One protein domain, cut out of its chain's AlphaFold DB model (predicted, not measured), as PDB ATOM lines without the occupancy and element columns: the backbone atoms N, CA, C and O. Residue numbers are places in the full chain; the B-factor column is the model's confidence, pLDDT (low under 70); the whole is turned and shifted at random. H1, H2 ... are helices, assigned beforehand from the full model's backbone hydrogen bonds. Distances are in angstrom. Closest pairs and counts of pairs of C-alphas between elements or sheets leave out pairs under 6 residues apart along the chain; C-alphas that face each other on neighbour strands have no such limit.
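Overview. This is residues 37 to 110 of the 110 residues of the protein "Meiotically up-regulated protein" of Beauveria bassiana D1-5 (UniProt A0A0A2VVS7). With little regular structure, this is a loose hairpin of two helices, H1 and H2, side by side, with the short H3 just beyond H2; the unnamed residues 37 to 45 run alongside H2, and the tail, residues 89 to 110, reaches away from H3 and folds back, adding much of the length. The 74 printed residues include three named helices, in the order H1, H2, H3, and no named strand; the class is all helix, with 28 residues in named elements. The whole is loose, with a radius of gyration of the C-alphas of 15.1 A and spans of 52 by 21 by 17 A.

Along the chain. H1, residues 56 to 68, is 19.1 A long and begins at C-alpha 56, (-14.408, 4.118, 13.070). H2, residues 72 to 81, is 14.2 A long. H3, residues 84 to 88, ends at C-alpha 88, (-10.304, 18.236, 18.262).

Arrangement. H1 and H2 form a helical hairpin and only just touch, with 3 pairs of C-alphas within 8 A, through residues 62 to 66 alone of H1; the closest C-alphas, of Lys 66 and Tyr 75, are 6.5 A apart. They run opposite ways at a shallow tilt of 18 degrees. H2 and H3 meet only through their link; H1 and H3 are apart. Every O i to N i+4 pair is within hydrogen-bond range in H2 and H3, and 8 of 9 in H1.

Size, cuts and confidence. The C-alphas farthest apart, of Lys 38 and Glu 98, are 51.8 A apart. The printed part has no cut, and both links between helices are tight. The pLDDT is under 70 at residues 94 to 110.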
ATOM      1  N   GLY A  37     -19.649  23.394  -4.732       96.69
ATOM      2  CA  GLY A  37     -20.878  24.165  -4.877       96.69
ATOM      3  C   GLY A  37     -20.632  25.655  -5.096       96.69
ATOM      4  O   GLY A  37     -19.559  26.075  -5.546       96.69
ATOM      5  N   LYS A  38     -21.668  26.453  -4.849       97.75
ATOM      6  CA  LYS A  38     -21.667  27.903  -5.070       97.75
ATOM      7  C   LYS A  38     -20.797  28.629  -4.043       97.75
ATOM      8  O   LYS A  38     -20.148  29.611  -4.389       97.75
ATOM      9  N   TYR A  39     -20.808  28.165  -2.799       97.44
ATOM     10  CA  TYR A  39     -20.183  28.831  -1.663       97.44
ATOM     11  C   TYR A  39     -18.711  28.461  -1.483       97.44
ATOM     12  O   TYR A  39     -17.982  29.221  -0.844       97.44
ATOM     13  N   LYS A  40     -18.250  27.348  -2.080       97.81
ATOM     14  CA  LYS A  40     -16.837  26.931  -2.044       97.81
ATOM     15  C   LYS A  40     -16.301  26.894  -0.608       97.81
ATOM     16  O   LYS A  40     -15.250  27.465  -0.304       97.81
ATOM     17  N   PHE A  41     -17.054  26.273   0.299       98.06
ATOM     18  CA  PHE A  41     -16.634  26.092   1.685       98.06
ATOM     19  C   PHE A  41     -15.292  25.349   1.771       98.06
ATOM     20  O   PHE A  41     -15.102  24.391   1.014       98.06
ATOM     21  N   PRO A  42     -14.380  25.789   2.660       97.94
ATOM     22  CA  PRO A  42     -13.081  25.154   2.881       97.94
ATOM     23  C   PRO A  42     -13.213  23.780   3.532       97.94
ATOM     24  O   PRO A  42     -14.191  23.501   4.231       97.94
ATOM     25  N   TYR A  43     -12.176  22.965   3.379       97.75
ATOM     26  CA  TYR A  43     -11.947  21.812   4.238       97.75
ATOM     27  C   TYR A  43     -11.460  22.280   5.614       97.75
ATOM     28  O   TYR A  43     -10.612  23.167   5.700       97.75
ATOM     29  N   GLN A  44     -12.025  21.730   6.692       97.19
ATOM     30  CA  GLN A  44     -11.692  22.153   8.060       97.19
ATOM     31  C   GLN A  44     -11.474  21.004   9.044       97.19
ATOM     32  O   GLN A  44     -11.354  21.249  10.237       97.19
ATOM     33  N   ARG A  45     -11.360  19.754   8.589       96.88
ATOM     34  CA  ARG A  45     -10.889  18.698   9.496       96.88
ATOM     35  C   ARG A  45      -9.360  18.770   9.625       96.88
ATOM     36  O   ARG A  45      -8.702  19.084   8.629       96.88
ATOM     37  N   PRO A  46      -8.782  18.470  10.800       95.88
ATOM     38  CA  PRO A  46      -7.347  18.235  10.927       95.88
ATOM     39  C   PRO A  46      -6.882  17.062  10.052       95.88
ATOM     40  O   PRO A  46      -7.680  16.192   9.671       95.88
ATOM     41  N   ALA A  47      -5.572  17.001   9.800       93.56
ATOM     42  CA  ALA A  47      -4.935  15.796   9.273       93.56
ATOM     43  C   ALA A  47      -5.277  14.585  10.160       93.56
ATOM     44  O   ALA A  47      -5.516  14.736  11.359       93.56
ATOM     45  N   LYS A  48      -5.349  13.384   9.577       92.81
ATOM     46  CA  LYS A  48      -5.883  12.196  10.264       92.81
ATOM     47  C   LYS A  48      -5.092  11.859  11.529       92.81
ATOM     48  O   LYS A  48      -5.679  11.514  12.547       92.81
ATOM     49  N   GLU A  49      -3.781  11.999  11.443       91.50
ATOM     50  CA  GLU A  49      -2.790  11.831  12.499       91.50
ATOM     51  C   GLU A  49      -2.862  12.904  13.597       91.50
ATOM     52  O   GLU A  49      -2.356  12.682  14.690       91.50
ATOM     53  N   CYS A  50      -3.517  14.038  13.329       93.06
ATOM     54  CA  CYS A  50      -3.677  15.156  14.260       93.06
ATOM     55  C   CYS A  50      -5.048  15.192  14.945       93.06
ATOM     56  O   CYS A  50      -5.379  16.179  15.602       93.06
ATOM     57  N   ARG A  51      -5.874  14.158  14.767       93.75
ATOM     58  CA  ARG A  51      -7.190  14.073  15.409       93.75
ATOM     59  C   ARG A  51      -7.046  13.596  16.846       93.75
ATOM     60  O   ARG A  51      -6.323  12.638  17.101       93.75
ATOM     61  N   SER A  52      -7.768  14.229  17.768       91.81
ATOM     62  CA  SER A  52      -7.685  13.906  19.193       91.81
ATOM     63  C   SER A  52      -8.207  12.510  19.516       91.81
ATOM     64  O   SER A  52      -7.659  11.865  20.397       91.81
ATOM     65  N   TYR A  53      -9.234  12.027  18.814       90.31
ATOM     66  CA  TYR A  53      -9.782  10.689  19.018       90.31
ATOM     67  C   TYR A  53     -10.348  10.120  17.713       90.31
ATOM     68  O   TYR A  53     -11.008  10.823  16.945       90.31
ATOM     69  N   ALA A  54     -10.087   8.840  17.443       88.38
ATOM     70  CA  ALA A  54     -10.513   8.171  16.218       88.38
ATOM     71  C   ALA A  54     -11.667   7.204  16.502       88.38
ATOM     72  O   ALA A  54     -11.492   6.213  17.199       88.38
ATOM     73  N   VAL A  55     -12.829   7.470  15.901       89.12
ATOM     74  CA  VAL A  55     -14.021   6.616  16.006       89.12
ATOM     75  C   VAL A  55     -14.337   6.040  14.621       89.12
ATOM     76  O   VAL A  55     -14.756   6.799  13.740       89.12
ATOM     77  N   PRO A  56     -14.160   4.727  14.382       90.25
ATOM     78  CA  PRO A  56     -14.408   4.118  13.070       90.25
ATOM     79  C   PRO A  56     -15.823   4.377  12.533       90.25
ATOM     80  O   PRO A  56     -16.021   4.650  11.346       90.25
ATOM     81  N   ASP A  57     -16.809   4.368  13.426       92.12
ATOM     82  CA  ASP A  57     -18.212   4.589  13.087       92.12
ATOM     83  C   ASP A  57     -18.508   6.011  12.607       92.12
ATOM     84  O   ASP A  57     -19.374   6.206  11.751       92.12
ATOM     85  N   VAL A  58     -17.744   7.005  13.070       94.12
ATOM     86  CA  VAL A  58     -17.854   8.376  12.563       94.12
ATOM     87  C   VAL A  58     -17.470   8.421  11.085       94.12
ATOM     88  O   VAL A  58     -18.205   9.000  10.287       94.12
ATOM     89  N   GLU A  59     -16.384   7.753  10.690       94.88
ATOM     90  CA  GLU A  59     -15.960   7.699   9.284       94.88
ATOM     91  C   GLU A  59     -16.970   6.933   8.411       94.88
ATOM     92  O   GLU A  59     -17.298   7.383   7.311       94.88
ATOM     93  N   ARG A  60     -17.567   5.845   8.924       95.75
ATOM     94  CA  ARG A  60     -18.667   5.143   8.233       95.75
ATOM     95  C   ARG A  60     -19.859   6.059   7.952       95.75
ATOM     96  O   ARG A  60     -20.431   6.010   6.862       95.75
ATOM     97  N   VAL A  61     -20.251   6.884   8.925       97.25
ATOM     98  CA  VAL A  61     -21.359   7.839   8.766       97.25
ATOM     99  C   VAL A  61     -21.015   8.916   7.739       97.25
ATOM    100  O   VAL A  61     -21.882   9.280   6.944       97.25
ATOM    101  N   LEU A  62     -19.767   9.397   7.695       97.31
ATOM    102  CA  LEU A  62     -19.326  10.349   6.669       97.31
ATOM    103  C   LEU A  62     -19.507   9.774   5.260       97.31
ATOM    104  O   LEU A  62     -20.107  10.430   4.406       97.31
ATOM    105  N   ASP A  63     -19.077   8.531   5.036       96.81
ATOM    106  CA  ASP A  63     -19.239   7.854   3.746       96.81
ATOM    107  C   ASP A  63     -20.709   7.667   3.360       96.81
ATOM    108  O   ASP A  63     -21.083   7.824   2.192       96.81
ATOM    109  N   ASP A  64     -21.560   7.338   4.331       98.06
ATOM    110  CA  ASP A  64     -22.989   7.150   4.098       98.06
ATOM    111  C   ASP A  64     -23.702   8.470   3.784       98.06
ATOM    112  O   ASP A  64     -24.494   8.560   2.839       98.06
ATOM    113  N   MET A  65     -23.348   9.537   4.498       98.00
ATOM    114  CA  MET A  65     -23.890  10.871   4.266       98.00
ATOM    115  C   MET A  65     -23.388  11.494   2.967       98.00
ATOM    116  O   MET A  65     -24.160  12.182   2.303       98.00
ATOM    117  N   LYS A  66     -22.168  11.176   2.522       96.69
ATOM    118  CA  LYS A  66     -21.654  11.591   1.206       96.69
ATOM    119  C   LYS A  66     -22.530  11.117   0.052       96.69
ATOM    120  O   LYS A  66     -22.640  11.800  -0.962       96.69
ATOM    121  N   ARG A  67     -23.162   9.946   0.194       97.00
ATOM    122  CA  ARG A  67     -24.088   9.390  -0.807       97.00
ATOM    123  C   ARG A  67     -25.486  10.006  -0.729       97.00
ATOM    124  O   ARG A  67     -26.184  10.058  -1.739       97.00
ATOM    125  N   LYS A  68     -25.906  10.452   0.458       98.12
ATOM    126  CA  LYS A  68     -27.258  10.970   0.730       98.12
ATOM    127  C   LYS A  68     -27.372  12.480   0.499       98.12
ATOM    128  O   LYS A  68     -28.384  12.947  -0.026       98.12
ATOM    129  N   VAL A  69     -26.344  13.245   0.861       97.94
ATOM    130  CA  VAL A  69     -26.314  14.706   0.743       97.94
ATOM    131  C   VAL A  69     -25.809  15.090  -0.644       97.94
ATOM    132  O   VAL A  69     -24.620  15.023  -0.935       97.94
ATOM    133  N   ARG A  70     -26.736  15.481  -1.525       97.56
ATOM    134  CA  ARG A  70     -26.426  15.803  -2.931       97.56
ATOM    135  C   ARG A  70     -25.731  17.149  -3.111       97.56
ATOM    136  O   ARG A  70     -24.974  17.312  -4.064       97.56
ATOM    137  N   ASP A  71     -26.029  18.113  -2.244       98.19
ATOM    138  CA  ASP A  71     -25.404  19.428  -2.303       98.19
ATOM    139  C   ASP A  71     -23.961  19.334  -1.763       98.19
ATOM    140  O   ASP A  71     -23.763  18.956  -0.603       98.19
ATOM    141  N   PRO A  72     -22.943  19.653  -2.581       98.06
ATOM    142  CA  PRO A  72     -21.546  19.518  -2.185       98.06
ATOM    143  C   PRO A  72     -21.113  20.522  -1.107       98.06
ATOM    144  O   PRO A  72     -20.204  20.211  -0.342       98.06
ATOM    145  N   ASP A  73     -21.732  21.701  -1.036       98.38
ATOM    146  CA  ASP A  73     -21.446  22.689   0.006       98.38
ATOM    147  C   ASP A  73     -22.071  22.240   1.334       98.38
ATOM    148  O   ASP A  73     -21.421  22.289   2.380       98.38
ATOM    149  N   LEU A  74     -23.302  21.718   1.296       98.38
ATOM    150  CA  LEU A  74     -23.951  21.155   2.481       98.38
ATOM    151  C   LEU A  74     -23.188  19.940   3.019       98.38
ATOM    152  O   LEU A  74     -22.988  19.824   4.228       98.38
ATOM    153  N   TYR A  75     -22.722  19.051   2.135       98.50
ATOM    154  CA  TYR A  75     -21.898  17.920   2.552       98.50
ATOM    155  C   TYR A  75     -20.565  18.381   3.153       98.50
ATOM    156  O   TYR A  75     -20.117  17.807   4.139       98.50
ATOM    157  N   GLN A  76     -19.944  19.435   2.616       98.44
ATOM    158  CA  GLN A  76     -18.707  19.977   3.181       98.44
ATOM    159  C   GLN A  76     -18.907  20.534   4.590       98.44
ATOM    160  O   GLN A  76     -18.063  20.305   5.454       98.44
ATOM    161  N   LEU A  77     -20.025  21.225   4.845       98.00
ATOM    162  CA  LEU A  77     -20.376  21.662   6.196       98.00
ATOM    163  C   LEU A  77     -20.533  20.464   7.130       98.00
ATOM    164  O   LEU A  77     -19.899  20.447   8.178       98.00
ATOM    165  N   PHE A  78     -21.301  19.448   6.725       98.44
ATOM    166  CA  PHE A  78     -21.468  18.220   7.504       98.44
ATOM    167  C   PHE A  78     -20.125  17.539   7.805       98.44
ATOM    168  O   PHE A  78     -19.840  17.219   8.954       98.44
ATOM    169  N   LEU A  79     -19.273  17.380   6.790       97.94
ATOM    170  CA  LEU A  79     -17.940  16.794   6.916       97.94
ATOM    171  C   LEU A  79     -17.062  17.560   7.912       97.94
ATOM    172  O   LEU A  79     -16.286  16.942   8.632       97.94
ATOM    173  N   ASN A  80     -17.173  18.887   7.951       97.88
ATOM    174  CA  ASN A  80     -16.383  19.724   8.846       97.88
ATOM    175  C   ASN A  80     -16.932  19.751  10.281       97.88
ATOM    176  O   ASN A  80     -16.143  19.878  11.210       97.88
ATOM    177  N   THR A  81     -18.253  19.675  10.478       97.62
ATOM    178  CA  THR A  81     -18.884  19.896  11.792       97.62
ATOM    179  C   THR A  81     -19.213  18.611  12.537       97.62
ATOM    180  O   THR A  81     -18.998  18.552  13.744       97.62
ATOM    181  N   TRP A  82     -19.693  17.577  11.844       97.44
ATOM    182  CA  TRP A  82     -20.123  16.320  12.462       97.44
ATOM    183  C   TRP A  82     -19.025  15.642  13.301       97.44
ATOM    184  O   TRP A  82     -19.290  15.320  14.457       97.44
ATOM    185  N   PRO A  83     -17.789  15.458  12.794       97.38
ATOM    186  CA  PRO A  83     -16.715  14.836  13.564       97.38
ATOM    187  C   PRO A  83     -15.907  15.831  14.410       97.38
ATOM    188  O   PRO A  83     -14.937  15.428  15.041       97.38
ATOM    189  N   ASN A  84     -16.241  17.128  14.426       97.19
ATOM    190  CA  ASN A  84     -15.313  18.147  14.924       97.19
ATOM    191  C   ASN A  84     -14.921  17.955  16.397       97.19
ATOM    192  O   ASN A  84     -13.747  18.080  16.739       97.19
ATOM    193  N   THR A  85     -15.877  17.599  17.254       95.31
ATOM    194  CA  THR A  85     -15.625  17.355  18.681       95.31
ATOM    195  C   THR A  85     -14.647  16.194  18.887       95.31
ATOM    196  O   THR A  85     -13.638  16.356  19.565       95.31
ATOM    197  N   VAL A  86     -14.880  15.036  18.255       94.38
ATOM    198  CA  VAL A  86     -13.968  13.881  18.384       94.38
ATOM    199  C   VAL A  86     -12.614  14.135  17.723       94.38
ATOM    200  O   VAL A  86     -11.592  13.663  18.216       94.38
ATOM    201  N   ASP A  87     -12.589  14.941  16.661       95.56
ATOM    202  CA  ASP A  87     -11.363  15.316  15.968       95.56
ATOM    203  C   ASP A  87     -10.483  16.270  16.797       95.56
ATOM    204  O   ASP A  87      -9.279  16.311  16.557       95.56
ATOM    205  N   THR A  88     -11.036  17.069  17.720       95.00
ATOM    206  CA  THR A  88     -10.304  18.236  18.262       95.00
ATOM    207  C   THR A  88     -10.386  18.454  19.771       95.00
ATOM    208  O   THR A  88      -9.539  19.167  20.307       95.00
ATOM    209  N   THR A  89     -11.365  17.872  20.471       93.88
ATOM    210  CA  THR A  89     -11.627  18.192  21.887       93.88
ATOM    211  C   THR A  89     -11.654  16.984  22.823       93.88
ATOM    212  O   THR A  89     -11.666  17.170  24.038       93.88
ATOM    213  N   VAL A  90     -11.700  15.750  22.311       90.88
ATOM    214  CA  VAL A  90     -11.763  14.542  23.153       90.88
ATOM    215  C   VAL A  90     -10.351  14.136  23.577       90.88
ATOM    216  O   VAL A  90      -9.613  13.523  22.810       90.88
ATOM    217  N   LEU A  91      -9.979  14.493  24.809       85.69
ATOM    218  CA  LEU A  91      -8.635  14.256  25.364       85.69
ATOM    219  C   LEU A  91      -8.526  13.003  26.245       85.69
ATOM    220  O   LEU A  91      -7.419  12.584  26.567       85.69
ATOM    221  N   TRP A  92      -9.652  12.429  26.674       80.06
ATOM    222  CA  TRP A  92      -9.674  11.268  27.562       80.06
ATOM    223  C   TRP A  92     -10.007   9.994  26.788       80.06
ATOM    224  O   TRP A  92     -11.032   9.945  26.109       80.06
ATOM    225  N   HIS A  93      -9.124   8.994  26.872       76.00
ATOM    226  CA  HIS A  93      -9.146   7.784  26.031       76.00
ATOM    227  C   HIS A  93      -9.122   6.461  26.826       76.00
ATOM    228  O   HIS A  93      -8.797   5.440  26.233       76.00
ATOM    229  N   GLY A  94      -9.374   6.462  28.141       69.38
ATOM    230  CA  GLY A  94      -9.266   5.248  28.976       69.38
ATOM    231  C   GLY A  94     -10.454   5.026  29.913       69.38
ATOM    232  O   GLY A  94     -11.443   5.738  29.813       69.38
ATOM    233  N   THR A  95     -10.338   4.071  30.840       64.75
ATOM    234  CA  THR A  95     -11.344   3.725  31.864       64.75
ATOM    235  C   THR A  95     -11.359   4.727  33.013       64.75
ATOM    236  O   THR A  95     -10.310   5.257  33.399       64.75
ATOM    237  N   SER A  96     -12.515   4.900  33.658       66.31
ATOM    238  CA  SER A  96     -12.582   5.512  34.987       66.31
ATOM    239  C   SER A  96     -11.751   4.706  35.995       66.31
ATOM    240  O   SER A  96     -11.820   3.478  36.046       66.31
ATOM    241  N   ALA A  97     -10.967   5.400  36.827       67.12
ATOM    242  CA  ALA A  97     -10.163   4.772  37.881       67.12
ATOM    243  C   ALA A  97     -11.025   4.140  38.991       67.12
ATOM    244  O   ALA A  97     -10.560   3.262  39.715       67.12
ATOM    245  N   GLU A  98     -12.267   4.602  39.128       68.88
ATOM    246  CA  GLU A  98     -13.216   4.164  40.154       68.88
ATOM    247  C   GLU A  98     -14.176   3.092  39.627       68.88
ATOM    248  O   GLU A  98     -14.686   2.284  40.402       68.88
ATOM    249  N   ASN A  99     -14.387   3.055  38.309       65.56
ATOM    250  CA  ASN A  99     -15.233   2.074  37.652       65.56
ATOM    251  C   ASN A  99     -14.609   1.635  36.313       65.56
ATOM    252  O   ASN A  99     -14.800   2.304  35.297       65.56
ATOM    253  N   PRO A 100     -13.899   0.497  36.281       62.31
ATOM    254  CA  PRO A 100     -13.291  -0.029  35.059       62.31
ATOM    255  C   PRO A 100     -14.297  -0.381  33.950       62.31
ATOM    256  O   PRO A 100     -13.884  -0.620  32.823       62.31
ATOM    257  N   GLU A 101     -15.602  -0.441  34.251       62.06
ATOM    258  CA  GLU A 101     -16.669  -0.632  33.256       62.06
ATOM    259  C   GLU A 101     -17.178   0.701  32.671       62.06
ATOM    260  O   GLU A 101     -17.828   0.713  31.626       62.06
ATOM    261  N   GLU A 102     -16.858   1.839  33.299       58.59
ATOM    262  CA  GLU A 102     -17.045   3.172  32.719       58.59
ATOM    263  C   GLU A 102     -15.856   3.508  31.809       58.59
ATOM    264  O   GLU A 102     -14.921   4.226  32.171       58.59
ATOM    265  N   GLU A 103     -15.903   2.973  30.594       57.28
ATOM    266  CA  GLU A 103     -15.115   3.421  29.442       57.28
ATOM    267  C   GLU A 103     -16.030   4.145  28.448       57.28
ATOM    268  O   GLU A 103     -17.168   3.712  28.230       57.28
ATOM    269  N   PRO A 104     -15.539   5.156  27.713       53.84
ATOM    270  CA  PRO A 104     -16.089   5.489  26.419       53.84
ATOM    271  C   PRO A 104     -15.524   4.460  25.429       53.84
ATOM    272  O   PRO A 104     -14.728   4.803  24.558       53.84
ATOM    273  N   ASN A 105     -15.900   3.184  25.553       54.84
ATOM    274  CA  ASN A 105     -15.563   2.191  24.538       54.84
ATOM    275  C   ASN A 105     -16.446   2.462  23.308       54.84
ATOM    276  O   ASN A 105     -17.470   1.816  23.091       54.84
ATOM    277  N   LEU A 106     -16.087   3.479  22.517       54.22
ATOM    278  CA  LEU A 106     -16.774   3.858  21.279       54.22
ATOM    279  C   LEU A 106     -16.300   3.002  20.089       54.22
ATOM    280  O   LEU A 106     -16.176   3.503  18.973       54.22
ATOM    281  N   TYR A 107     -16.125   1.702  20.340       52.41
ATOM    282  CA  TYR A 107     -15.769   0.629  19.409       52.41
ATOM    283  C   TYR A 107     -14.277   0.502  19.071       52.41
ATOM    284  O   TYR A 107     -13.817   0.913  18.004       52.41
ATOM    285  N   LEU A 108     -13.557  -0.213  19.940       47.22
ATOM    286  CA  LEU A 108     -12.434  -1.070  19.551       47.22
ATOM    287  C   LEU A 108     -12.726  -2.508  20.005       47.22
ATOM    288  O   LEU A 108     -12.238  -2.946  21.036       47.22
ATOM    289  N   ASP A 109     -13.545  -3.222  19.234       41.84
ATOM    290  CA  ASP A 109     -13.673  -4.685  19.307       41.84
ATOM    291  C   ASP A 109     -14.006  -5.222  17.905       41.84
ATOM    292  O   ASP A 109     -15.155  -5.525  17.590       41.84
ATOM    293  N   HIS A 110     -12.993  -5.276  17.034       39.41
ATOM    294  CA  HIS A 110     -12.908  -6.191  15.889       39.41
ATOM    295  C   HIS A 110     -11.442  -6.482  15.566       39.41
ATOM    296  O   HIS A 110     -10.687  -5.511  15.327       39.41
TER     297      HIS A 110